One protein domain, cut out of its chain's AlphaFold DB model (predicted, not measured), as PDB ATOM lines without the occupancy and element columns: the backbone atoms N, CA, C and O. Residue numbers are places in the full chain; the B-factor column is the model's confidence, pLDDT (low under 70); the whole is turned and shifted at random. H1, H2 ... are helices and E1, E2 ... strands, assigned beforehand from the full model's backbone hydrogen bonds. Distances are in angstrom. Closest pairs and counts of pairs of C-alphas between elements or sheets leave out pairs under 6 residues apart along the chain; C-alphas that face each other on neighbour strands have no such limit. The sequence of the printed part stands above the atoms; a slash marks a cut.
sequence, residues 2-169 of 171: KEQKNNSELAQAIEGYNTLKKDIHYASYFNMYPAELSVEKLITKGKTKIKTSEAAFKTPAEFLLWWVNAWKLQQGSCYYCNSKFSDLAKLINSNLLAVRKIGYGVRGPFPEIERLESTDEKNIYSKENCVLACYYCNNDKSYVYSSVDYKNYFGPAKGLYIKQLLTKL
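This is residues 2 to 169 of the 171 residues of an uncharacterized protein of Bdellovibrio sp. qaytius (UniProt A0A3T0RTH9). A small two-stranded hairpin, E3 and E4, sits in the middle, with H3 beside E4 and H5 beside E3. Beyond H3 the long helix H1 crosses it, with H2 at H3's start; toward the opposite end lies the other long helix, H6, with H4 near its last turns, and a second small hairpin, E1 and E2, lies near the start of H5. The printed part has 168 residues with six named helices and four named strands, in the order H1 H2 H3 H4 E1 E2 E3 E4 H5 H6; both two-stranded sheets are antiparallel and the class is mostly helix. The whole is compact, with a radius of gyration of the C-alphas of 16.6 A and spans of 52 by 39 by 32 A.

Start at E3, residues 112 to 115, and E4, residues 130 to 133, an antiparallel hairpin in which N 114 and O 131 are 2.9 A apart, within hydrogen-bond range. Look next at H3, residues 60 to 73, where the C-alphas of Ala 70 and Val 131, the closest of H3 and E4, are 6.7 A apart. H3 touches H1, residues 2 to 23, which touches it with residues 9 to 17 alone, closest at the C-alphas of Ala 13 and Leu 65, 4.9 A, at a steep tilt of 47 degrees, the same way. With residues 60 to 64 alone, H3 also touches H2, residues 39 to 45, closest at the C-alphas of Ile 43 and Pro 60, 5.3 A. Find H5 at residues 135 to 141; the closest C-alphas of E3 and H5, those of Glu 112 and Tyr 135, are 6.2 A apart. H5 and H6, residues 147 to 167, are a helical hairpin and only just touch, with 3 pairs of C-alphas within 8 A, closest at Lys 141 and Tyr 150, 6.3 A. H6 touches H4, residues 85 to 93, with residues 162 to 166 alone, closest at the C-alphas of Leu 91 and Leu 166, 6.9 A. E1, residues 100 to 102, and E2, residues 105 to 107, are an antiparallel hairpin, with N 102 and O 105 2.8 A apart. H1 and H6 are apart. In H1 to H5 every O i to N i+4 pair is within hydrogen-bond range; in H6, 14 of 17 are.

Find C-alpha 2 at (-42.378, -20.976, 14.815); from there H1 runs 31.8 A to Asp 23. H3 is 19.5 A long and H4 12.5 A. H6 runs 28.4 A to C-alpha 167 at (-17.152, 6.315, -20.044), with a kink of 43 degrees near residue 155.

The C-alphas of Lys 2 and Lys 168, the two farthest apart, are 52.5 A apart, and the printed part has no cut. The links H1 to H2, H2 to H3, H3 to H4 and E3 to E4 are long. The mean pLDDT of the printed part is 76.2; look for values under 70 at residues 2 to 14, 16 to 55 and 121.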
ATOM      1  N   LYS A   2     -42.851 -20.972  16.226       39.78
ATOM      2  CA  LYS A   2     -42.378 -20.976  14.815       39.78
ATOM      3  C   LYS A   2     -43.134 -20.000  13.891       39.78
ATOM      4  O   LYS A   2     -42.498 -19.319  13.097       39.78
ATOM      5  N   GLU A   3     -44.456 -19.876  14.031       39.12
ATOM      6  CA  GLU A   3     -45.277 -18.950  13.220       39.12
ATOM      7  C   GLU A   3     -44.959 -17.469  13.459       39.12
ATOM      8  O   GLU A   3     -44.804 -16.711  12.508       39.12
ATOM      9  N   GLN A   4     -44.793 -17.050  14.717       38.97
ATOM     10  CA  GLN A   4     -44.448 -15.660  15.044       38.97
ATOM     11  C   GLN A   4     -43.066 -15.255  14.512       38.97
ATOM     12  O   GLN A   4     -42.909 -14.134  14.036       38.97
ATOM     13  N   LYS A   5     -42.086 -16.170  14.535       48.81
ATOM     14  CA  LYS A   5     -40.744 -15.926  13.986       48.81
ATOM     15  C   LYS A   5     -40.764 -15.791  12.456       48.81
ATOM     16  O   LYS A   5     -40.168 -14.862  11.921       48.81
ATOM     17  N   ASN A   6     -41.528 -16.642  11.768       51.56
ATOM     18  CA  ASN A   6     -41.726 -16.537  10.317       51.56
ATOM     19  C   ASN A   6     -42.416 -15.220   9.918       51.56
ATOM     20  O   ASN A   6     -42.067 -14.628   8.898       51.56
ATOM     21  N   ASN A   7     -43.359 -14.732  10.731       56.75
ATOM     22  CA  ASN A   7     -44.052 -13.469  10.472       56.75
ATOM     23  C   ASN A   7     -43.143 -12.243  10.661       56.75
ATOM     24  O   ASN A   7     -43.236 -11.303   9.870       56.75
ATOM     25  N   SER A   8     -42.231 -12.243  11.645       64.19
ATOM     26  CA  SER A   8     -41.283 -11.129  11.815       64.19
ATOM     27  C   SER A   8     -40.209 -11.100  10.724       64.19
ATOM     28  O   SER A   8     -39.855 -10.028  10.244       64.19
ATOM     29  N   GLU A   9     -39.709 -12.265  10.299       61.19
ATOM     30  CA  GLU A   9     -38.722 -12.375   9.213       61.19
ATOM     31  C   GLU A   9     -39.313 -11.942   7.861       61.19
ATOM     32  O   GLU A   9     -38.657 -11.243   7.088       61.19
ATOM     33  N   LEU A  10     -40.577 -12.290   7.592       59.34
ATOM     34  CA  LEU A  10     -41.291 -11.837   6.400       59.34
ATOM     35  C   LEU A  10     -41.510 -10.319   6.409       59.34
ATOM     36  O   LEU A  10     -41.274  -9.669   5.393       59.34
ATOM     37  N   ALA A  11     -41.914  -9.743   7.545       66.31
ATOM     38  CA  ALA A  11     -42.080  -8.297   7.676       66.31
ATOM     39  C   ALA A  11     -40.761  -7.549   7.409       66.31
ATOM     40  O   ALA A  11     -40.743  -6.605   6.622       66.31
ATOM     41  N   GLN A  12     -39.646  -8.032   7.966       66.56
ATOM     42  CA  GLN A  12     -38.310  -7.477   7.719       66.56
ATOM     43  C   GLN A  12     -37.863  -7.627   6.258       66.56
ATOM     44  O   GLN A  12     -37.245  -6.721   5.700       66.56
ATOM     45  N   ALA A  13     -38.173  -8.757   5.616       61.16
ATOM     46  CA  ALA A  13     -37.867  -8.973   4.205       61.16
ATOM     47  C   ALA A  13     -38.674  -8.031   3.298       61.16
ATOM     48  O   ALA A  13     -38.121  -7.461   2.359       61.16
ATOM     49  N   ILE A  14     -39.962  -7.833   3.600       64.38
ATOM     50  CA  ILE A  14     -40.844  -6.901   2.885       64.38
ATOM     51  C   ILE A  14     -40.369  -5.461   3.076       64.38
ATOM     52  O   ILE A  14     -40.270  -4.722   2.100       64.38
ATOM     53  N   GLU A  15     -40.037  -5.061   4.300       70.19
ATOM     54  CA  GLU A  15     -39.491  -3.734   4.588       70.19
ATOM     55  C   GLU A  15     -38.167  -3.509   3.849       70.19
ATOM     56  O   GLU A  15     -38.022  -2.524   3.130       70.19
ATOM     57  N   GLY A  16     -37.239  -4.468   3.926       66.56
ATOM     58  CA  GLY A  16     -35.972  -4.418   3.200       66.56
ATOM     59  C   GLY A  16     -36.160  -4.330   1.685       66.56
ATOM     60  O   GLY A  16     -35.493  -3.528   1.033       66.56
ATOM     61  N   TYR A  17     -37.094  -5.100   1.121       66.88
ATOM     62  CA  TYR A  17     -37.449  -5.026  -0.296       66.88
ATOM     63  C   TYR A  17     -38.048  -3.663  -0.667       66.88
ATOM     64  O   TYR A  17     -37.665  -3.077  -1.677       66.88
ATOM     65  N   ASN A  18     -38.948  -3.127   0.157       65.88
ATOM     66  CA  ASN A  18     -39.576  -1.828  -0.072       65.88
ATOM     67  C   ASN A  18     -38.572  -0.672   0.023       65.88
ATOM     68  O   ASN A  18     -38.667   0.272  -0.759       65.88
ATOM     69  N   THR A  19     -37.598  -0.749   0.930       65.12
ATOM     70  CA  THR A  19     -36.490   0.212   1.022       65.12
ATOM     71  C   THR A  19     -35.606   0.136  -0.216       65.12
ATOM     72  O   THR A  19     -35.395   1.150  -0.877       65.12
ATOM     73  N   LEU A  20     -35.201  -1.073  -0.629       62.34
ATOM     74  CA  LEU A  20     -34.458  -1.264  -1.878       62.34
ATOM     75  C   LEU A  20     -35.228  -0.717  -3.086       62.34
ATOM     76  O   LEU A  20     -34.648  -0.036  -3.922       62.34
ATOM     77  N   LYS A  21     -36.541  -0.941  -3.160       62.16
ATOM     78  CA  LYS A  21     -37.403  -0.422  -4.232       62.16
ATOM     79  C   LYS A  21     -37.427   1.114  -4.299       62.16
ATOM     80  O   LYS A  21     -37.681   1.648  -5.375       62.16
ATOM     81  N   LYS A  22     -37.185   1.813  -3.182       58.00
ATOM     82  CA  LYS A  22     -37.102   3.285  -3.113       58.00
ATOM     83  C   LYS A  22     -35.705   3.810  -3.467       58.00
ATOM     84  O   LYS A  22     -35.614   4.786  -4.203       58.00
ATOM     85  N   ASP A  23     -34.646   3.158  -2.983       51.72
ATOM     86  CA  ASP A  23     -33.244   3.558  -3.224       51.72
ATOM     87  C   ASP A  23     -32.795   3.279  -4.662       51.72
ATOM     88  O   ASP A  23     -31.971   3.976  -5.259       51.72
ATOM     89  N   ILE A  24     -33.353   2.227  -5.244       52.09
ATOM     90  CA  ILE A  24     -33.177   1.883  -6.637       52.09
ATOM     91  C   ILE A  24     -34.129   2.806  -7.419       52.09
ATOM     92  O   ILE A  24     -35.337   2.600  -7.390       52.09
ATOM     93  N   HIS A  25     -33.598   3.831  -8.102       42.84
ATOM     94  CA  HIS A  25     -34.311   4.767  -9.000       42.84
ATOM     95  C   HIS A  25     -34.988   4.026 -10.188       42.84
ATOM     96  O   HIS A  25     -34.624   4.179 -11.350       42.84
ATOM     97  N   TYR A  26     -35.949   3.151  -9.896       47.50
ATOM     98  CA  TYR A  26     -36.622   2.239 -10.822       47.50
ATOM     99  C   TYR A  26     -38.142   2.452 -10.820       47.50
ATOM    100  O   TYR A  26     -38.886   1.592 -11.288       47.50
ATOM    101  N   ALA A  27     -38.637   3.604 -10.354       39.69
ATOM    102  CA  ALA A  27     -40.067   3.929 -10.399       39.69
ATOM    103  C   ALA A  27     -40.649   3.856 -11.830       39.69
ATOM    104  O   ALA A  27     -41.805   3.484 -11.997       39.69
ATOM    105  N   SER A  28     -39.842   4.113 -12.867       38.03
ATOM    106  CA  SER A  28     -40.211   3.892 -14.275       38.03
ATOM    107  C   SER A  28     -39.933   2.466 -14.789       38.03
ATOM    108  O   SER A  28     -40.590   2.017 -15.722       38.03
ATOM    109  N   TYR A  29     -39.013   1.720 -14.170       37.88
ATOM    110  CA  TYR A  29     -38.571   0.381 -14.598       37.88
ATOM    111  C   TYR A  29     -39.419  -0.760 -14.018       37.88
ATOM    112  O   TYR A  29     -39.598  -1.785 -14.669       37.88
ATOM    113  N   PHE A  30     -39.997  -0.573 -12.828       37.53
ATOM    114  CA  PHE A  30     -41.014  -1.462 -12.252       37.53
ATOM    115  C   PHE A  30     -42.412  -1.263 -12.861       37.53
ATOM    116  O   PHE A  30     -43.331  -1.962 -12.457       37.53
ATOM    117  N   ASN A  31     -42.571  -0.329 -13.807       37.03
ATOM    118  CA  ASN A  31     -43.802  -0.149 -14.584       37.03
ATOM    119  C   ASN A  31     -43.765  -0.889 -15.937       37.03
ATOM    120  O   ASN A  31     -44.799  -1.008 -16.587       37.03
ATOM    121  N   MET A  32     -42.604  -1.405 -16.374       32.31
ATOM    122  CA  MET A  32     -42.454  -2.130 -17.653       32.31
ATOM    123  C   MET A  32     -42.803  -3.632 -17.549       32.31
ATOM    124  O   MET A  32     -43.045  -4.300 -18.548       32.31
ATOM    125  N   TYR A  33     -42.890  -4.144 -16.325       35.00
ATOM    126  CA  TYR A  33     -43.705  -5.295 -15.939       35.00
ATOM    127  C   TYR A  33     -44.639  -4.795 -14.847       35.00
ATOM    128  O   TYR A  33     -44.171  -3.991 -14.048       35.00
ATOM    129  N   PRO A  34     -45.904  -5.238 -14.748       31.31
ATOM    130  CA  PRO A  34     -46.717  -4.845 -13.611       31.31
ATOM    131  C   PRO A  34     -45.935  -5.193 -12.344       31.31
ATOM    132  O   PRO A  34     -45.423  -6.311 -12.212       31.31
ATOM    133  N   ALA A  35     -45.873  -4.248 -11.408       36.44
ATOM    134  CA  ALA A  35     -45.334  -4.388 -10.053       36.44
ATOM    135  C   ALA A  35     -45.999  -5.526  -9.221       36.44
ATOM    136  O   ALA A  35     -45.791  -5.630  -8.016       36.44
ATOM    137  N   GLU A  36     -46.758  -6.389  -9.898       36.12
ATOM    138  CA  GLU A  36     -47.511  -7.573  -9.510       36.12
ATOM    139  C   GLU A  36     -46.925  -8.871 -10.110       36.12
ATOM    140  O   GLU A  36     -47.626  -9.871 -10.292       36.12
ATOM    141  N   LEU A  37     -45.619  -8.931 -10.360       41.44
ATOM    142  CA  LEU A  37     -44.888 -10.089  -9.833       41.44
ATOM    143  C   LEU A  37     -44.704  -9.836  -8.336       41.44
ATOM    144  O   LEU A  37     -43.594  -9.724  -7.825       41.44
ATOM    145  N   SER A  38     -45.839  -9.673  -7.646       42.12
ATOM    146  CA  SER A  38     -45.886  -9.638  -6.206       42.12
ATOM    147  C   SER A  38     -45.214 -10.916  -5.752       42.12
ATOM    148  O   SER A  38     -45.292 -11.962  -6.410       42.12
ATOM    149  N   VAL A  39     -44.516 -10.826  -4.634       42.47
ATOM    150  CA  VAL A  39     -43.961 -11.976  -3.929       42.47
ATOM    151  C   VAL A  39     -44.959 -13.152  -3.966       42.47
ATOM    152  O   VAL A  39     -44.541 -14.273  -4.223       42.47
ATOM    153  N   GLU A  40     -46.273 -12.881  -3.907       37.28
ATOM    154  CA  GLU A  40     -47.412 -13.804  -4.096       37.28
ATOM    155  C   GLU A  40     -47.410 -14.628  -5.396       37.28
ATOM    156  O   GLU A  40     -47.668 -15.826  -5.324       37.28
ATOM    157  N   LYS A  41     -47.082 -14.083  -6.579       41.19
ATOM    158  CA  LYS A  41     -46.983 -14.894  -7.816       41.19
ATOM    159  C   LYS A  41     -45.751 -15.798  -7.826       41.19
ATOM    160  O   LYS A  41     -45.818 -16.903  -8.371       41.19
ATOM    161  N   LEU A  42     -44.649 -15.371  -7.204       42.97
ATOM    162  CA  LEU A  42     -43.489 -16.237  -6.950       42.97
ATOM    163  C   LEU A  42     -43.848 -17.326  -5.919       42.97
ATOM    164  O   LEU A  42     -43.449 -18.476  -6.097       42.97
ATOM    165  N   ILE A  43     -44.704 -17.006  -4.933       41.78
ATOM    166  CA  ILE A  43     -45.309 -17.973  -3.997       41.78
ATOM    167  C   ILE A  43     -46.152 -19.015  -4.727       41.78
ATOM    168  O   ILE A  43     -46.055 -20.205  -4.432       41.78
ATOM    169  N   THR A  44     -46.968 -18.594  -5.696       38.09
ATOM    170  CA  THR A  44     -47.896 -19.505  -6.382       38.09
ATOM    171  C   THR A  44     -47.209 -20.367  -7.442       38.09
ATOM    172  O   THR A  44     -47.527 -21.551  -7.549       38.09
ATOM    173  N   LYS A  45     -46.250 -19.819  -8.205       39.47
ATOM    174  CA  LYS A  45     -45.512 -20.568  -9.244       39.47
ATOM    175  C   LYS A  45     -44.414 -21.485  -8.692       39.47
ATOM    176  O   LYS A  45     -44.071 -22.462  -9.351       39.47
ATOM    177  N   GLY A  46     -43.914 -21.245  -7.476       40.22
ATOM    178  CA  GLY A  46     -42.966 -22.139  -6.793       40.22
ATOM    179  C   GLY A  46     -43.514 -23.542  -6.485       40.22
ATOM    180  O   GLY A  46     -42.755 -24.427  -6.102       40.22
ATOM    181  N   LYS A  47     -44.818 -23.780  -6.699       37.12
ATOM    182  CA  LYS A  47     -45.456 -25.097  -6.551       37.12
ATOM    183  C   LYS A  47     -45.089 -26.100  -7.651       37.12
ATOM    184  O   LYS A  47     -45.325 -27.292  -7.475       37.12
ATOM    185  N   THR A  48     -44.513 -25.672  -8.775       37.91
ATOM    186  CA  THR A  48     -44.184 -26.587  -9.879       37.91
ATOM    187  C   THR A  48     -42.690 -26.908  -9.925       37.91
ATOM    188  O   THR A  48     -41.903 -26.168 -10.505       37.91
ATOM    189  N   LYS A  49     -42.347 -28.076  -9.360       38.88
ATOM    190  CA  LYS A  49     -41.095 -28.845  -9.532       38.88
ATOM    191  C   LYS A  49     -39.812 -28.288  -8.890       38.88
ATOM    192  O   LYS A  49     -38.749 -28.328  -9.505       38.88
ATOM    193  N   ILE A  50     -39.860 -27.883  -7.624       43.66
ATOM    194  CA  ILE A  50     -38.635 -27.868  -6.807       43.66
ATOM    195  C   ILE A  50     -38.364 -29.322  -6.397       43.66
ATOM    196  O   ILE A  50     -39.177 -29.913  -5.690       43.66
ATOM    197  N   LYS A  51     -37.257 -29.929  -6.855       40.00
ATOM    198  CA  LYS A  51     -36.766 -31.178  -6.246       40.00
ATOM    199  C   LYS A  51     -36.571 -30.889  -4.757       40.00
ATOM    200  O   LYS A  51     -35.774 -30.024  -4.395       40.00
ATOM    201  N   THR A  52     -37.343 -31.562  -3.913       43.66
ATOM    202  CA  THR A  52     -37.356 -31.372  -2.463       43.66
ATOM    203  C   THR A  52     -36.047 -31.889  -1.874       43.66
ATOM    204  O   THR A  52     -35.933 -33.058  -1.525       43.66
ATOM    205  N   SER A  53     -35.043 -31.020  -1.803       54.69
ATOM    206  CA  SER A  53     -33.880 -31.206  -0.937       54.69
ATOM    207  C   SER A  53     -34.036 -30.301   0.281       54.69
ATOM    208  O   SER A  53     -34.667 -29.245   0.194       54.69
ATOM    209  N   GLU A  54     -33.454 -30.682   1.417       59.34
ATOM    210  CA  GLU A  54     -33.498 -29.859   2.633       59.34
ATOM    211  C   GLU A  54     -32.881 -28.466   2.449       59.34
ATOM    212  O   GLU A  54     -33.245 -27.550   3.189       59.34
ATOM    213  N   ALA A  55     -31.992 -28.317   1.461       60.97
ATOM    214  CA  ALA A  55     -31.287 -27.083   1.133       60.97
ATOM    215  C   ALA A  55     -32.097 -26.123   0.244       60.97
ATOM    216  O   ALA A  55     -31.764 -24.943   0.158       60.97
ATOM    217  N   ALA A  56     -33.144 -26.587  -0.444       70.44
ATOM    218  CA  ALA A  56     -33.927 -25.724  -1.327       70.44
ATOM    219  C   ALA A  56     -34.657 -24.616  -0.548       70.44
ATOM    220  O   ALA A  56     -35.004 -24.794   0.620       70.44
ATOM    221  N   PHE A  57     -34.965 -23.497  -1.213       72.62
ATOM    222  CA  PHE A  57     -35.886 -22.503  -0.651       72.62
ATOM    223  C   PHE A  57     -37.237 -23.165  -0.349       72.62
ATOM    224  O   PHE A  57     -37.948 -23.588  -1.262       72.62
ATOM    225  N   LYS A  58     -37.596 -23.262   0.934       74.44
ATOM    226  CA  LYS A  58     -38.804 -23.966   1.392       74.44
ATOM    227  C   LYS A  58     -40.029 -23.082   1.293       74.44
ATOM    228  O   LYS A  58     -41.141 -23.568   1.105       74.44
ATOM    229  N   THR A  59     -39.820 -21.778   1.441       71.19
ATOM    230  CA  THR A  59     -40.881 -20.788   1.336       71.19
ATOM    231  C   THR A  59     -40.448 -19.599   0.484       71.19
ATOM    232  O   THR A  59     -39.264 -19.283   0.369       71.19
ATOM    233  N   PRO A  60     -41.402 -18.869  -0.090       70.56
ATOM    234  CA  PRO A  60     -41.089 -17.640  -0.811       70.56
ATOM    235  C   PRO A  60     -40.626 -16.501   0.095       70.56
ATOM    236  O   PRO A  60     -39.859 -15.655  -0.350       70.56
ATOM    237  N   ALA A  61     -41.063 -16.487   1.359       71.75
ATOM    238  CA  ALA A  61     -40.548 -15.570   2.375       71.75
ATOM    239  C   ALA A  61     -39.042 -15.784   2.574       71.75
ATOM    240  O   ALA A  61     -38.261 -14.835   2.562       71.75
ATOM    241  N   GLU A  62     -38.630 -17.049   2.668       74.81
ATOM    242  CA  GLU A  62     -37.227 -17.439   2.758       74.81
ATOM    243  C   GLU A  62     -36.434 -17.026   1.511       74.81
ATOM    244  O   GLU A  62     -35.332 -16.493   1.635       74.81
ATOM    245  N   PHE A  63     -37.003 -17.232   0.320       76.88
ATOM    246  CA  PHE A  63     -36.402 -16.769  -0.929       76.88
ATOM    247  C   PHE A  63     -36.251 -15.240  -0.966       76.88
ATOM    248  O   PHE A  63     -35.184 -14.743  -1.315       76.88
ATOM    249  N   LEU A  64     -37.283 -14.484  -0.578       75.50
ATOM    250  CA  LEU A  64     -37.242 -13.020  -0.563       75.50
ATOM    251  C   LEU A  64     -36.192 -12.499   0.422       75.50
ATOM    252  O   LEU A  64     -35.406 -11.619   0.073       75.50
ATOM    253  N   LEU A  65     -36.146 -13.065   1.630       77.38
ATOM    254  CA  LEU A  65     -35.146 -12.714   2.634       77.38
ATOM    255  C   LEU A  65     -33.730 -13.000   2.122       77.38
ATOM    256  O   LEU A  65     -32.844 -12.154   2.247       77.38
ATOM    257  N   TRP A  66     -33.522 -14.163   1.494       85.38
ATOM    258  CA  TRP A  66     -32.255 -14.475   0.837       85.38
ATOM    259  C   TRP A  66     -31.925 -13.464  -0.259       85.38
ATOM    260  O   TRP A  66     -30.806 -12.967  -0.283       85.38
ATOM    261  N   TRP A  67     -32.879 -13.107  -1.121       83.75
ATOM    262  CA  TRP A  67     -32.646 -12.180  -2.228       83.75
ATOM    263  C   TRP A  67     -32.211 -10.800  -1.722       83.75
ATOM    264  O   TRP A  67     -31.226 -10.242  -2.207       83.75
ATOM    265  N   VAL A  68     -32.890 -10.273  -0.694       79.56
ATOM    266  CA  VAL A  68     -32.534  -8.997  -0.048       79.56
ATOM    267  C   VAL A  68     -31.136  -9.073   0.571       79.56
ATOM    268  O   VAL A  68     -30.336  -8.148   0.412       79.56
ATOM    269  N   ASN A  69     -30.808 -10.177   1.244       83.19
ATOM    270  CA  ASN A  69     -29.485 -10.376   1.833       83.19
ATOM    271  C   ASN A  69     -28.392 -10.515   0.766       83.19
ATOM    272  O   ASN A  69     -27.347  -9.881   0.887       83.19
ATOM    273  N   ALA A  70     -28.640 -11.270  -0.305       85.88
ATOM    274  CA  ALA A  70     -27.729 -11.415  -1.433       85.88
ATOM    275  C   ALA A  70     -27.468 -10.061  -2.104       85.88
ATOM    276  O   ALA A  70     -26.318  -9.718  -2.372       85.88
ATOM    277  N   TRP A  71     -28.508  -9.243  -2.294       87.56
ATOM    278  CA  TRP A  71     -28.361  -7.881  -2.801       87.56
ATOM    279  C   TRP A  71     -27.452  -7.030  -1.908       87.56
ATOM    280  O   TRP A  71     -26.535  -6.384  -2.417       87.56
ATOM    281  N   LYS A  72     -27.679  -7.041  -0.586       84.94
ATOM    282  CA  LYS A  72     -26.865  -6.293   0.388       84.94
ATOM    283  C   LYS A  72     -25.408  -6.761   0.384       84.94
ATOM    284  O   LYS A  72     -24.510  -5.936   0.238       84.94
ATOM    285  N   LEU A  73     -25.176  -8.071   0.472       91.06
ATOM    286  CA  LEU A  73     -23.838  -8.672   0.477       91.06
ATOM    287  C   LEU A  73     -23.071  -8.385  -0.818       91.06
ATOM    288  O   LEU A  73     -21.894  -8.040  -0.784       91.06
ATOM    289  N   GLN A  74     -23.749  -8.462  -1.964       94.38
ATOM    290  CA  GLN A  74     -23.169  -8.132  -3.266       94.38
ATOM    291  C   GLN A  74     -23.176  -6.625  -3.569       94.38
ATOM    292  O   GLN A  74     -22.753  -6.203  -4.650       94.38
ATOM    293  N   GLN A  75     -23.672  -5.800  -2.644       93.62
ATOM    294  CA  GLN A  75     -23.775  -4.348  -2.766       93.62
ATOM    295  C   GLN A  75     -24.475  -3.905  -4.066       93.62
ATOM    296  O   GLN A  75     -24.024  -2.972  -4.733       93.62
ATOM    297  N   GLY A  76     -25.525  -4.619  -4.483       88.12
ATOM    298  CA  GLY A  76     -26.232  -4.358  -5.742       88.12
ATOM    299  C   GLY A  76     -25.381  -4.568  -7.003       88.12
ATOM    300  O   GLY A  76     -25.564  -3.861  -7.998       88.12
ATOM    301  N   SER A  77     -24.431  -5.507  -6.967       96.56
ATOM    302  CA  SER A  77     -23.511  -5.805  -8.074       96.56
ATOM    303  C   SER A  77     -23.644  -7.253  -8.543       96.56
ATOM    304  O   SER A  77     -23.985  -8.142  -7.765       96.56
ATOM    305  N   CYS A  78     -23.333  -7.505  -9.813       98.31
ATOM    306  CA  CYS A  78     -23.226  -8.857 -10.358       98.31
ATOM    307  C   CYS A  78     -22.102  -9.643  -9.665       98.31
ATOM    308  O   CYS A  78     -20.981  -9.146  -9.582       98.31
ATOM    309  N   TYR A  79     -22.376 -10.886  -9.255       98.44
ATOM    310  CA  TYR A  79     -21.408 -11.770  -8.592       98.44
ATOM    311  C   TYR A  79     -20.127 -12.031  -9.407       98.44
ATOM    312  O   TYR A  79     -19.051 -12.188  -8.832       98.44
ATOM    313  N   TYR A  80     -20.239 -12.078 -10.740       98.56
ATOM    314  CA  TYR A  80     -19.125 -12.431 -11.625       98.56
ATOM    315  C   TYR A  80     -18.336 -11.215 -12.109       98.56
ATOM    316  O   TYR A  80     -17.118 -11.178 -11.988       98.56
ATOM    317  N   CYS A  81     -19.013 -10.208 -12.674       98.50
ATOM    318  CA  CYS A  81     -18.331  -9.060 -13.282       98.50
ATOM    319  C   CYS A  81     -18.201  -7.842 -12.362       98.50
ATOM    320  O   CYS A  81     -17.626  -6.835 -12.773       98.50
ATOM    321  N   ASN A  82     -18.757  -7.901 -11.146       98.31
ATOM    322  CA  ASN A  82     -18.766  -6.826 -10.146       98.31
ATOM    323  C   ASN A  82     -19.365  -5.486 -10.617       98.31
ATOM    324  O   ASN A  82     -19.302  -4.488  -9.902       98.31
ATOM    325  N   SER A  83     -19.978  -5.435 -11.802       97.75
ATOM    326  CA  SER A  83     -20.699  -4.256 -12.281       97.75
ATOM    327  C   SER A  83     -21.967  -4.047 -11.461       97.75
ATOM    328  O   SER A  83     -22.696  -5.008 -11.194       97.75
ATOM    329  N   LYS A  84     -22.255  -2.794 -11.095       95.50
ATOM    330  CA  LYS A  84     -23.515  -2.433 -10.438       95.50
ATOM    331  C   LYS A  84     -24.684  -2.689 -11.385       95.50
ATOM    332  O   LYS A  84     -24.618  -2.342 -12.565       95.50
ATOM    333  N   PHE A  85     -25.781  -3.243 -10.871       91.62
ATOM    334  CA  PHE A  85     -26.994  -3.425 -11.676       91.62
ATOM    335  C   PHE A  85     -27.563  -2.083 -12.162       91.62
ATOM    336  O   PHE A  85     -28.074  -1.997 -13.276       91.62
ATOM    337  N   SER A  86     -27.395  -1.011 -11.383       89.19
ATOM    338  CA  SER A  86     -27.754   0.352 -11.792       89.19
ATOM    339  C   SER A  86     -26.953   0.849 -13.000       89.19
ATOM    340  O   SER A  86     -27.513   1.509 -13.869       89.19
ATOM    341  N   ASP A  87     -25.670   0.508 -13.099       94.00
ATOM    342  CA  ASP A  87     -24.833   0.893 -14.237       94.00
ATOM    343  C   ASP A  87     -25.187   0.106 -15.500       94.00
ATOM    344  O   ASP A  87     -25.268   0.679 -16.585       94.00
ATOM    345  N   LEU A  88     -25.477  -1.190 -15.361       93.81
ATOM    346  CA  LEU A  88     -25.970  -2.009 -16.470       93.81
ATOM    347  C   LEU A  88     -27.286  -1.464 -17.031       93.81
ATOM    348  O   LEU A  88     -27.444  -1.404 -18.248       93.81
ATOM    349  N   ALA A  89     -28.199  -1.018 -16.165       88.44
ATOM    350  CA  ALA A  89     -29.431  -0.378 -16.605       88.44
ATOM    351  C   ALA A  89     -29.153   0.909 -17.386       88.44
ATOM    352  O   ALA A  89     -29.643   1.029 -18.502       88.44
ATOM    353  N   LYS A  90     -28.309   1.823 -16.876       90.88
ATOM    354  CA  LYS A  90     -27.919   3.043 -17.617       90.88
ATOM    355  C   LYS A  90     -27.440   2.712 -19.032       90.88
ATOM    356  O   LYS A  90     -27.919   3.305 -19.989       90.88
ATOM    357  N   LEU A  91     -26.557   1.722 -19.166       94.88
ATOM    358  CA  LEU A  91     -26.043   1.289 -20.466       94.88
ATOM    359  C   LEU A  91     -27.128   0.724 -21.390       94.88
ATOM    360  O   LEU A  91     -27.102   1.003 -22.586       94.88
ATOM    361  N   ILE A  92     -28.081  -0.045 -20.856       92.12
ATOM    362  CA  ILE A  92     -29.231  -0.549 -21.620       92.12
ATOM    363  C   ILE A  92     -30.084   0.616 -22.137       92.12
ATOM    364  O   ILE A  92     -30.418   0.655 -23.315       92.12
ATOM    365  N   ASN A  93     -30.390   1.591 -21.281       89.19
ATOM    366  CA  ASN A  93     -31.247   2.729 -21.635       89.19
ATOM    367  C   ASN A  93     -30.608   3.653 -22.666       89.19
ATOM    368  O   ASN A  93     -31.301   4.270 -23.469       89.19
ATOM    369  N   SER A  94     -29.281   3.726 -22.655       91.56
ATOM    370  CA  SER A  94     -28.493   4.440 -23.654       91.56
ATOM    371  C   SER A  94     -28.183   3.592 -24.892       91.56
ATOM    372  O   SER A  94     -27.362   3.996 -25.707       91.56
ATOM    373  N   ASN A  95     -28.801   2.414 -25.039       92.94
ATOM    374  CA  ASN A  95     -28.598   1.476 -26.148       92.94
ATOM    375  C   ASN A  95     -27.139   1.012 -26.340       92.94
ATOM    376  O   ASN A  95     -26.772   0.524 -27.407       92.94
ATOM    377  N   LEU A  96     -26.301   1.119 -25.304       95.88
ATOM    378  CA  LEU A  96     -24.918   0.624 -25.303       95.88
ATOM    379  C   LEU A  96     -24.824  -0.861 -24.930       95.88
ATOM    380  O   LEU A  96     -23.794  -1.494 -25.159       95.88
ATOM    381  N   LEU A  97     -25.892  -1.426 -24.361       95.25
ATOM    382  CA  LEU A  97     -26.050  -2.859 -24.139       95.25
ATOM    383  C   LEU A  97     -27.404  -3.335 -24.661       95.25
ATOM    384  O   LEU A  97     -28.441  -2.746 -24.366       95.25
ATOM    385  N   ALA A  98     -27.390  -4.444 -25.397       93.75
ATOM    386  CA  ALA A  98     -28.598  -5.050 -25.940       93.75
ATOM    387  C   ALA A  98     -29.302  -5.942 -24.910       93.75
ATOM    388  O   ALA A  98     -28.676  -6.759 -24.241       93.75
ATOM    389  N   VAL A  99     -30.628  -5.860 -24.849       92.19
ATOM    390  CA  VAL A  99     -31.467  -6.788 -24.076       92.19
ATOM    391  C   VAL A  99     -31.886  -7.988 -24.923       92.19
ATOM    392  O   VAL A  99     -31.949  -7.905 -26.151       92.19
ATOM    393  N   ARG A 100     -32.251  -9.105 -24.284       90.00
ATOM    394  CA  ARG A 100     -32.857 -10.252 -24.980       90.00
ATOM    395  C   ARG A 100     -34.370 -10.223 -24.826       90.00
ATOM    396  O   ARG A 100     -34.878 -10.412 -23.722       90.00
ATOM    397  N   LYS A 101     -35.088 -10.062 -25.939       87.81
ATOM    398  CA  LYS A 101     -36.541 -10.268 -25.985       87.81
ATOM    399  C   LYS A 101     -36.867 -11.751 -25.777       87.81
ATOM    400  O   LYS A 101     -36.206 -12.628 -26.331       87.81
ATOM    401  N   ILE A 102     -37.880 -12.017 -24.967       81.56
ATOM    402  CA  ILE A 102     -38.474 -13.331 -24.712       81.56
ATOM    403  C   ILE A 102     -39.993 -13.217 -24.887       81.56
ATOM    404  O   ILE A 102     -40.530 -12.112 -24.896       81.56
ATOM    405  N   GLY A 103     -40.701 -14.343 -25.008       77.75
ATOM    406  CA  GLY A 103     -42.129 -14.349 -25.366       77.75
ATOM    407  C   GLY A 103     -43.054 -13.517 -24.463       77.75
ATOM    408  O   GLY A 103     -44.119 -13.113 -24.905       77.75
ATOM    409  N   TYR A 104     -42.647 -13.225 -23.225       78.38
ATOM    410  CA  TYR A 104     -43.416 -12.417 -22.273       78.38
ATOM    411  C   TYR A 104     -42.638 -11.213 -21.716       78.38
ATOM    412  O   TYR A 104     -43.001 -10.719 -20.653       78.38
ATOM    413  N   GLY A 105     -41.569 -10.753 -22.389       78.25
ATOM    414  CA  GLY A 105     -40.865  -9.487 -22.104       78.25
ATOM    415  C   GLY A 105     -39.355  -9.532 -22.360       78.25
ATOM    416  O   GLY A 105     -38.948  -9.930 -23.449       78.25
ATOM    417  N   VAL A 106     -38.506  -9.072 -21.429       81.69
ATOM    418  CA  VAL A 106     -37.060  -8.876 -21.689       81.69
ATOM    419  C   VAL A 106     -36.149  -9.359 -20.558       81.69
ATOM    420  O   VAL A 106     -36.440  -9.169 -19.381       81.69
ATOM    421  N   ARG A 107     -35.003  -9.943 -20.927       84.62
ATOM    422  CA  ARG A 107     -33.866 -10.231 -20.033       84.62
ATOM    423  C   ARG A 107     -32.758  -9.202 -20.250       84.62
ATOM    424  O   ARG A 107     -32.590  -8.706 -21.364       84.62
ATOM    425  N   GLY A 108     -31.997  -8.895 -19.201       86.00
ATOM    426  CA  GLY A 108     -30.975  -7.838 -19.223       86.00
ATOM    427  C   GLY A 108     -31.150  -6.804 -18.112       86.00
ATOM    428  O   GLY A 108     -30.223  -6.640 -17.322       86.00
ATOM    429  N   PRO A 109     -32.319  -6.141 -18.012       82.44
ATOM    430  CA  PRO A 109     -32.514  -5.033 -17.072       82.44
ATOM    431  C   PRO A 109     -32.470  -5.419 -15.589       82.44
ATOM    432  O   PRO A 109     -32.160  -4.580 -14.751       82.44
ATOM    433  N   PHE A 110     -32.778  -6.675 -15.257       81.56
ATOM    434  CA  PHE A 110     -32.880  -7.147 -13.877       81.56
ATOM    435  C   PHE A 110     -31.783  -8.165 -13.543       81.56
ATOM    436  O   PHE A 110     -31.356  -8.914 -14.432       81.56
ATOM    437  N   PRO A 111     -31.330  -8.221 -12.274       87.25
ATOM    438  CA  PRO A 111     -30.491  -9.316 -11.812       87.25
ATOM    439  C   PRO A 111     -31.236 -10.642 -11.949       87.25
ATOM    440  O   PRO A 111     -32.439 -10.737 -11.705       87.25
ATOM    441  N   GLU A 112     -30.497 -11.680 -12.292       87.88
ATOM    442  CA  GLU A 112     -30.987 -13.043 -12.372       87.88
ATOM    443  C   GLU A 112     -30.428 -13.860 -11.216       87.88
ATOM    444  O   GLU A 112     -29.323 -13.603 -10.733       87.88
ATOM    445  N   ILE A 113     -31.199 -14.853 -10.784       89.75
ATOM    446  CA  ILE A 113     -30.728 -15.838  -9.815       89.75
ATOM    447  C   ILE A 113     -29.931 -16.872 -10.596       89.75
ATOM    448  O   ILE A 113     -30.501 -17.602 -11.410       89.75
ATOM    449  N   GLU A 114     -28.626 -16.914 -10.354       90.81
ATOM    450  CA  GLU A 114     -27.734 -17.887 -10.973       90.81
ATOM    451  C   GLU A 114     -27.281 -18.924  -9.957       90.81
ATOM    452  O   GLU A 114     -27.007 -18.596  -8.800       90.81
ATOM    453  N   ARG A 115     -27.198 -20.175 -10.412       89.62
ATOM    454  CA  ARG A 115     -26.675 -21.284  -9.616       89.62
ATOM    455  C   ARG A 115     -25.159 -21.350  -9.750       89.62
ATOM    456  O   ARG A 115     -24.630 -21.262 -10.854       89.62
ATOM    457  N   LEU A 116     -24.456 -21.516  -8.636       92.19
ATOM    458  CA  LEU A 116     -23.004 -21.684  -8.643       92.19
ATOM    459  C   LEU A 116     -22.635 -23.044  -9.247       92.19
ATOM    460  O   LEU A 116     -21.809 -23.113 -10.155       92.19
ATOM    461  N   GLU A 117     -23.331 -24.088  -8.802       87.75
ATOM    462  CA  GLU A 117     -23.210 -25.458  -9.278       87.75
ATOM    463  C   GLU A 117     -24.506 -25.901  -9.957       87.75
ATOM    464  O   GLU A 117     -25.603 -25.806  -9.397       87.75
ATOM    465  N   SER A 118     -24.380 -26.397 -11.184       79.25
ATOM    466  CA  SER A 118     -25.499 -26.865 -12.009       79.25
ATOM    467  C   SER A 118     -25.352 -28.321 -12.459       79.25
ATOM    468  O   SER A 118     -26.106 -28.770 -13.322       79.25
ATOM    469  N   THR A 119     -24.424 -29.068 -11.848       79.38
ATOM    470  CA  THR A 119     -24.283 -30.522 -12.025       79.38
ATOM    471  C   THR A 119     -25.518 -31.255 -11.503       79.38
ATOM    472  O   THR A 119     -26.174 -30.775 -10.579       79.38
ATOM    473  N   ASP A 120     -25.839 -32.426 -12.057       71.44
ATOM    474  CA  ASP A 120     -27.098 -33.142 -11.782       71.44
ATOM    475  C   ASP A 120     -27.382 -33.393 -10.290       71.44
ATOM    476  O   ASP A 120     -28.542 -33.371  -9.866       71.44
ATOM    477  N   GLU A 121     -26.333 -33.556  -9.482       68.81
ATOM    478  CA  GLU A 121     -26.414 -33.778  -8.033       68.81
ATOM    479  C   GLU A 121     -26.633 -32.491  -7.225       68.81
ATOM    480  O   GLU A 121     -27.231 -32.524  -6.149       68.81
ATOM    481  N   LYS A 122     -26.176 -31.341  -7.737       71.06
ATOM    482  CA  LYS A 122     -26.207 -30.037  -7.046       71.06
ATOM    483  C   LYS A 122     -27.071 -29.001  -7.757       71.06
ATOM    484  O   LYS A 122     -27.026 -27.823  -7.421       71.06
ATOM    485  N   ASN A 123     -27.910 -29.435  -8.698       76.25
ATOM    486  CA  ASN A 123     -28.748 -28.584  -9.540       76.25
ATOM    487  C   ASN A 123     -29.968 -27.989  -8.800       76.25
ATOM    488  O   ASN A 123     -31.109 -28.079  -9.262       76.25
ATOM    489  N   ILE A 124     -29.746 -27.416  -7.618       80.44
ATOM    490  CA  ILE A 124     -30.772 -26.977  -6.672       80.44
ATOM    491  C   ILE A 124     -30.648 -25.471  -6.457       80.44
ATOM    492  O   ILE A 124     -29.556 -24.944  -6.254       80.44
ATOM    493  N   TYR A 125     -31.787 -24.782  -6.452       81.19
ATOM    494  CA  TYR A 125     -31.863 -23.402  -5.988       81.19
ATOM    495  C   TYR A 125     -31.910 -23.380  -4.456       81.19
ATOM    496  O   TYR A 125     -32.955 -23.648  -3.860       81.19
ATOM    497  N   SER A 126     -30.770 -23.081  -3.836       82.06
ATOM    498  CA  SER A 126     -30.607 -22.928  -2.386       82.06
ATOM    499  C   SER A 126     -29.912 -21.616  -2.038       82.06
ATOM    500  O   SER A 126     -29.340 -20.954  -2.907       82.06
ATOM    501  N   LYS A 127     -29.922 -21.256  -0.751       84.50
ATOM    502  CA  LYS A 127     -29.219 -20.075  -0.238       84.50
ATOM    503  C   LYS A 127     -27.714 -20.129  -0.511       84.50
ATOM    504  O   LYS A 127     -27.114 -19.097  -0.795       84.50
ATOM    505  N   GLU A 128     -27.135 -21.324  -0.435       89.25
ATOM    506  CA  GLU A 128     -25.702 -21.592  -0.570       89.25
ATOM    507  C   GLU A 128     -25.277 -21.766  -2.031       89.25
ATOM    508  O   GLU A 128     -24.122 -21.518  -2.363       89.25
ATOM    509  N   ASN A 129     -26.198 -22.183  -2.908       89.50
ATOM    510  CA  ASN A 129     -25.913 -22.441  -4.317       89.50
ATOM    511  C   ASN A 129     -26.396 -21.324  -5.250       89.50
ATOM    512  O   ASN A 129     -26.236 -21.446  -6.457       89.50
ATOM    513  N   CYS A 130     -27.003 -20.250  -4.742       90.19
ATOM    514  CA  CYS A 130     -27.485 -19.146  -5.571       90.19
ATOM    515  C   CYS A 130     -26.714 -17.853  -5.326       90.19
ATOM    516  O   CYS A 130     -26.301 -17.551  -4.209       90.19
ATOM    517  N   VAL A 131     -26.612 -17.044  -6.378       95.25
ATOM    518  CA  VAL A 131     -26.090 -15.672  -6.357       95.25
ATOM    519  C   VAL A 131     -26.899 -14.779  -7.293       95.25
ATOM    520  O   VAL A 131     -27.638 -15.269  -8.149       95.25
ATOM    521  N   LEU A 132     -26.752 -13.458  -7.163       94.31
ATOM    522  CA  LEU A 132     -27.304 -12.520  -8.144       94.31
ATOM    523  C   LEU A 132     -26.278 -12.264  -9.254       94.31
ATOM    524  O   LEU A 132     -25.180 -11.761  -9.006       94.31
ATOM    525  N   ALA A 133     -26.638 -12.559 -10.496       96.69
ATOM    526  CA  ALA A 133     -25.807 -12.314 -11.670       96.69
ATOM    527  C   ALA A 133     -26.539 -11.418 -12.672       96.69
ATOM    528  O   ALA A 133     -27.763 -11.399 -12.732       96.69
ATOM    529  N   CYS A 134     -25.808 -10.659 -13.489       96.94
ATOM    530  CA  CYS A 134     -26.439 -10.014 -14.636       96.94
ATOM    531  C   CYS A 134     -26.728 -11.055 -15.722       96.94
ATOM    532  O   CYS A 134     -25.973 -12.021 -15.867       96.94
ATOM    533  N   TYR A 135     -27.767 -10.814 -16.526       94.94
ATOM    534  CA  TYR A 135     -28.125 -11.662 -17.667       94.94
ATOM    535  C   TYR A 135     -26.916 -12.009 -18.549       94.94
ATOM    536  O   TYR A 135     -26.735 -13.162 -18.927       94.94
ATOM    537  N   TYR A 136     -26.053 -11.028 -18.826       97.44
ATOM    538  CA  TYR A 136     -24.875 -11.224 -19.672       97.44
ATOM    539  C   TYR A 136     -23.868 -12.208 -19.079       97.44
ATOM    540  O   TYR A 136     -23.253 -12.946 -19.832       97.44
ATOM    541  N   CYS A 137     -23.674 -12.219 -17.756       98.00
ATOM    542  CA  CYS A 137     -22.788 -13.192 -17.116       98.00
ATOM    543  C   CYS A 137     -23.450 -14.557 -16.990       98.00
ATOM    544  O   CYS A 137     -22.804 -15.556 -17.262       98.00
ATOM    545  N   ASN A 138     -24.727 -14.595 -16.609       95.94
ATOM    546  CA  ASN A 138     -25.464 -15.847 -16.475       95.94
ATOM    547  C   ASN A 138     -25.528 -16.598 -17.818       95.94
ATOM    548  O   ASN A 138     -25.160 -17.765 -17.919       95.94
ATOM    549  N   ASN A 139     -25.918 -15.898 -18.885       94.81
ATOM    550  CA  ASN A 139     -26.055 -16.495 -20.210       94.81
ATOM    551  C   ASN A 139     -24.711 -16.921 -20.823       94.81
ATOM    552  O   ASN A 139     -24.682 -17.881 -21.582       94.81
ATOM    553  N   ASP A 140     -23.626 -16.203 -20.529       95.62
ATOM    554  CA  ASP A 140     -22.281 -16.512 -21.035       95.62
ATOM    555  C   ASP A 140     -21.624 -17.656 -20.244       95.62
ATOM    556  O   ASP A 140     -21.050 -18.566 -20.833       95.62
ATOM    557  N   LYS A 141     -21.803 -17.692 -18.914       95.12
ATOM    558  CA  LYS A 141     -21.381 -18.832 -18.089       95.12
ATOM    559  C   LYS A 141     -22.093 -20.115 -18.521       95.12
ATOM    560  O   LYS A 141     -21.442 -21.133 -18.769       95.12
ATOM    561  N   SER A 142     -23.428 -20.058 -18.610       88.81
ATOM    562  CA  SER A 142     -24.280 -21.193 -18.970       88.81
ATOM    563  C   SER A 142     -23.899 -22.451 -18.156       88.81
ATOM    564  O   SER A 142     -23.558 -22.371 -16.972       88.81
ATOM    565  N   TYR A 143     -23.925 -23.616 -18.796       86.56
ATOM    566  CA  TYR A 143     -23.375 -24.877 -18.292       86.56
ATOM    567  C   TYR A 143     -21.935 -25.130 -18.774       86.56
ATOM    568  O   TYR A 143     -21.418 -26.225 -18.591       86.56
ATOM    569  N   VAL A 144     -21.309 -24.149 -19.434       90.12
ATOM    570  CA  VAL A 144     -20.000 -24.311 -20.086       90.12
ATOM    571  C   VAL A 144     -18.867 -24.169 -19.077       90.12
ATOM    572  O   VAL A 144     -17.920 -24.948 -19.098       90.12
ATOM    573  N   TYR A 145     -18.973 -23.185 -18.183       93.56
ATOM    574  CA  TYR A 145     -17.920 -22.857 -17.227       93.56
ATOM    575  C   TYR A 145     -18.378 -23.084 -15.786       93.56
ATOM    576  O   TYR A 145     -19.530 -22.801 -15.425       93.56
ATOM    577  N   SER A 146     -17.445 -23.533 -14.940       94.44
ATOM    578  CA  SER A 146     -17.647 -23.542 -13.491       94.44
ATOM    579  C   SER A 146     -17.845 -22.109 -12.983       94.44
ATOM    580  O   SER A 146     -17.381 -21.139 -13.592       94.44
ATOM    581  N   SER A 147     -18.546 -21.944 -11.858       95.69
ATOM    582  CA  SER A 147     -18.709 -20.612 -11.262       95.69
ATOM    583  C   SER A 147     -17.363 -19.987 -10.883       95.69
ATOM    584  O   SER A 147     -17.143 -18.797 -11.120       95.69
ATOM    585  N   VAL A 148     -16.439 -20.798 -10.359       96.25
ATOM    586  CA  VAL A 148     -15.104 -20.352  -9.944       96.25
ATOM    587  C   VAL A 148     -14.296 -19.854 -11.141       96.25
ATOM    588  O   VAL A 148     -13.814 -18.721 -11.113       96.25
ATOM    589  N   ASP A 149     -14.207 -20.637 -12.217       96.94
ATOM    590  CA  ASP A 149     -13.441 -20.241 -13.403       96.94
ATOM    591  C   ASP A 149     -14.061 -19.021 -14.071       96.94
ATOM    592  O   ASP A 149     -13.370 -18.059 -14.416       96.94
ATOM    593  N   TYR A 150     -15.390 -19.007 -14.199       98.06
ATOM    594  CA  TYR A 150     -16.075 -17.876 -14.800       98.06
ATOM    595  C   TYR A 150     -15.851 -16.591 -13.997       98.06
ATOM    596  O   TYR A 150     -15.574 -15.538 -14.575       98.06
ATOM    597  N   LYS A 151     -15.901 -16.666 -12.662       98.00
ATOM    598  CA  LYS A 151     -15.629 -15.529 -11.777       98.00
ATOM    599  C   LYS A 151     -14.180 -15.054 -11.841       98.00
ATOM    600  O   LYS A 151     -13.954 -13.852 -11.739       98.00
ATOM    601  N   ASN A 152     -13.223 -15.962 -11.995       97.88
ATOM    602  CA  ASN A 152     -11.805 -15.619 -11.934       97.88
ATOM    603  C   ASN A 152     -11.247 -15.142 -13.279       97.88
ATOM    604  O   ASN A 152     -10.392 -14.261 -13.295       97.88
ATOM    605  N   TYR A 153     -11.747 -15.670 -14.399       97.31
ATOM    606  CA  TYR A 153     -11.165 -15.410 -15.720       97.31
ATOM    607  C   TYR A 153     -12.046 -14.526 -16.614       97.31
ATOM    608  O   TYR A 153     -11.566 -13.549 -17.187       97.31
ATOM    609  N   PHE A 154     -13.349 -14.804 -16.708       97.81
ATOM    610  CA  PHE A 154     -14.233 -14.148 -17.688       97.81
ATOM    611  C   PHE A 154     -14.984 -12.943 -17.105       97.81
ATOM    612  O   PHE A 154     -15.120 -11.893 -17.745       97.81
ATOM    613  N   GLY A 155     -15.442 -13.066 -15.860       98.19
ATOM    614  CA  GLY A 155     -16.117 -12.018 -15.101       98.19
ATOM    615  C   GLY A 155     -15.329 -10.702 -15.050       98.19
ATOM    616  O   GLY A 155     -15.901  -9.667 -15.413       98.19
ATOM    617  N   PRO A 156     -14.031 -10.701 -14.687       98.44
ATOM    618  CA  PRO A 156     -13.236  -9.481 -14.582       98.44
ATOM    619  C   PRO A 156     -13.083  -8.764 -15.926       98.44
ATOM    620  O   PRO A 156     -13.291  -7.551 -15.996       98.44
ATOM    621  N   ALA A 157     -12.820  -9.509 -17.005       98.25
ATOM    622  CA  ALA A 157     -12.735  -8.958 -18.357       98.25
ATOM    623  C   ALA A 157     -14.060  -8.304 -18.782       98.25
ATOM    624  O   ALA A 157     -14.076  -7.173 -19.273       98.25
ATOM    625  N   LYS A 158     -15.197  -8.958 -18.502       98.19
ATOM    626  CA  LYS A 158     -16.516  -8.364 -18.754       98.19
ATOM    627  C   LYS A 158     -16.733  -7.104 -17.912       98.19
ATOM    628  O   LYS A 158     -17.237  -6.108 -18.423       98.19
ATOM    629  N   GLY A 159     -16.311  -7.110 -16.649       98.44
ATOM    630  CA  GLY A 159     -16.376  -5.944 -15.767       98.44
ATOM    631  C   GLY A 159     -15.598  -4.741 -16.309       98.44
ATOM    632  O   GLY A 159     -16.091  -3.614 -16.245       98.44
ATOM    633  N   LEU A 160     -14.416  -4.970 -16.891       98.50
ATOM    634  CA  LEU A 160     -13.626  -3.931 -17.563       98.50
ATOM    635  C   LEU A 160     -14.347  -3.367 -18.791       98.50
ATOM    636  O   LEU A 160     -14.443  -2.149 -18.927       98.50
ATOM    637  N   TYR A 161     -14.920  -4.229 -19.633       98.19
ATOM    638  CA  TYR A 161     -15.705  -3.792 -20.789       98.19
ATOM    639  C   TYR A 161     -16.906  -2.923 -20.380       98.19
ATOM    640  O   TYR A 161     -17.124  -1.851 -20.939       98.19
ATOM    641  N   ILE A 162     -17.644  -3.323 -19.337       97.94
ATOM    642  CA  ILE A 162     -18.751  -2.518 -18.800       97.94
ATOM    643  C   ILE A 162     -18.263  -1.143 -18.324       97.94
ATOM    644  O   ILE A 162     -18.892  -0.132 -18.633       97.94
ATOM    645  N   LYS A 163     -17.124  -1.077 -17.622       97.75
ATOM    646  CA  LYS A 163     -16.527   0.202 -17.202       97.75
ATOM    647  C   LYS A 163     -16.182   1.096 -18.394       97.75
ATOM    648  O   LYS A 163     -16.441   2.292 -18.325       97.75
ATOM    649  N   GLN A 164     -15.654   0.532 -19.481       97.75
ATOM    650  CA  GLN A 164     -15.369   1.279 -20.712       97.75
ATOM    651  C   GLN A 164     -16.641   1.795 -21.390       97.75
ATOM    652  O   GLN A 164     -16.666   2.916 -21.884       97.75
ATOM    653  N   LEU A 165     -17.730   1.024 -21.402       97.62
ATOM    654  CA  LEU A 165     -18.997   1.529 -21.938       97.62
ATOM    655  C   LEU A 165     -19.532   2.708 -21.119       97.62
ATOM    656  O   LEU A 165     -20.045   3.664 -21.694       97.62
ATOM    657  N   LEU A 166     -19.373   2.683 -19.793       96.81
ATOM    658  CA  LEU A 166     -19.826   3.775 -18.926       96.81
ATOM    659  C   LEU A 166     -19.088   5.091 -19.185       96.81
ATOM    660  O   LEU A 166     -19.660   6.150 -18.935       96.81
ATOM    661  N   THR A 167     -17.851   5.068 -19.695       96.94
ATOM    662  CA  THR A 167     -17.152   6.315 -20.044       96.94
ATOM    663  C   THR A 167     -17.792   7.013 -21.240       96.94
ATOM    664  O   THR A 167     -17.718   8.232 -21.314       96.94
ATOM    665  N   LYS A 168     -18.481   6.272 -22.121       95.25
ATOM    666  CA  LYS A 168     -19.220   6.826 -23.270       95.25
ATOM    667  C   LYS A 168     -20.505   7.558 -22.876       95.25
ATOM    668  O   LYS A 168     -21.079   8.240 -23.709       95.25
ATOM    669  N   LEU A 169     -20.976   7.399 -21.635       89.88
ATOM    670  CA  LEU A 169     -22.134   8.135 -21.110       89.88
ATOM    671  C   LEU A 169     -21.770   9.507 -20.529       89.88
ATOM    672  O   LEU A 169     -22.661  10.280 -20.194       89.88
TER     673      LEU A 169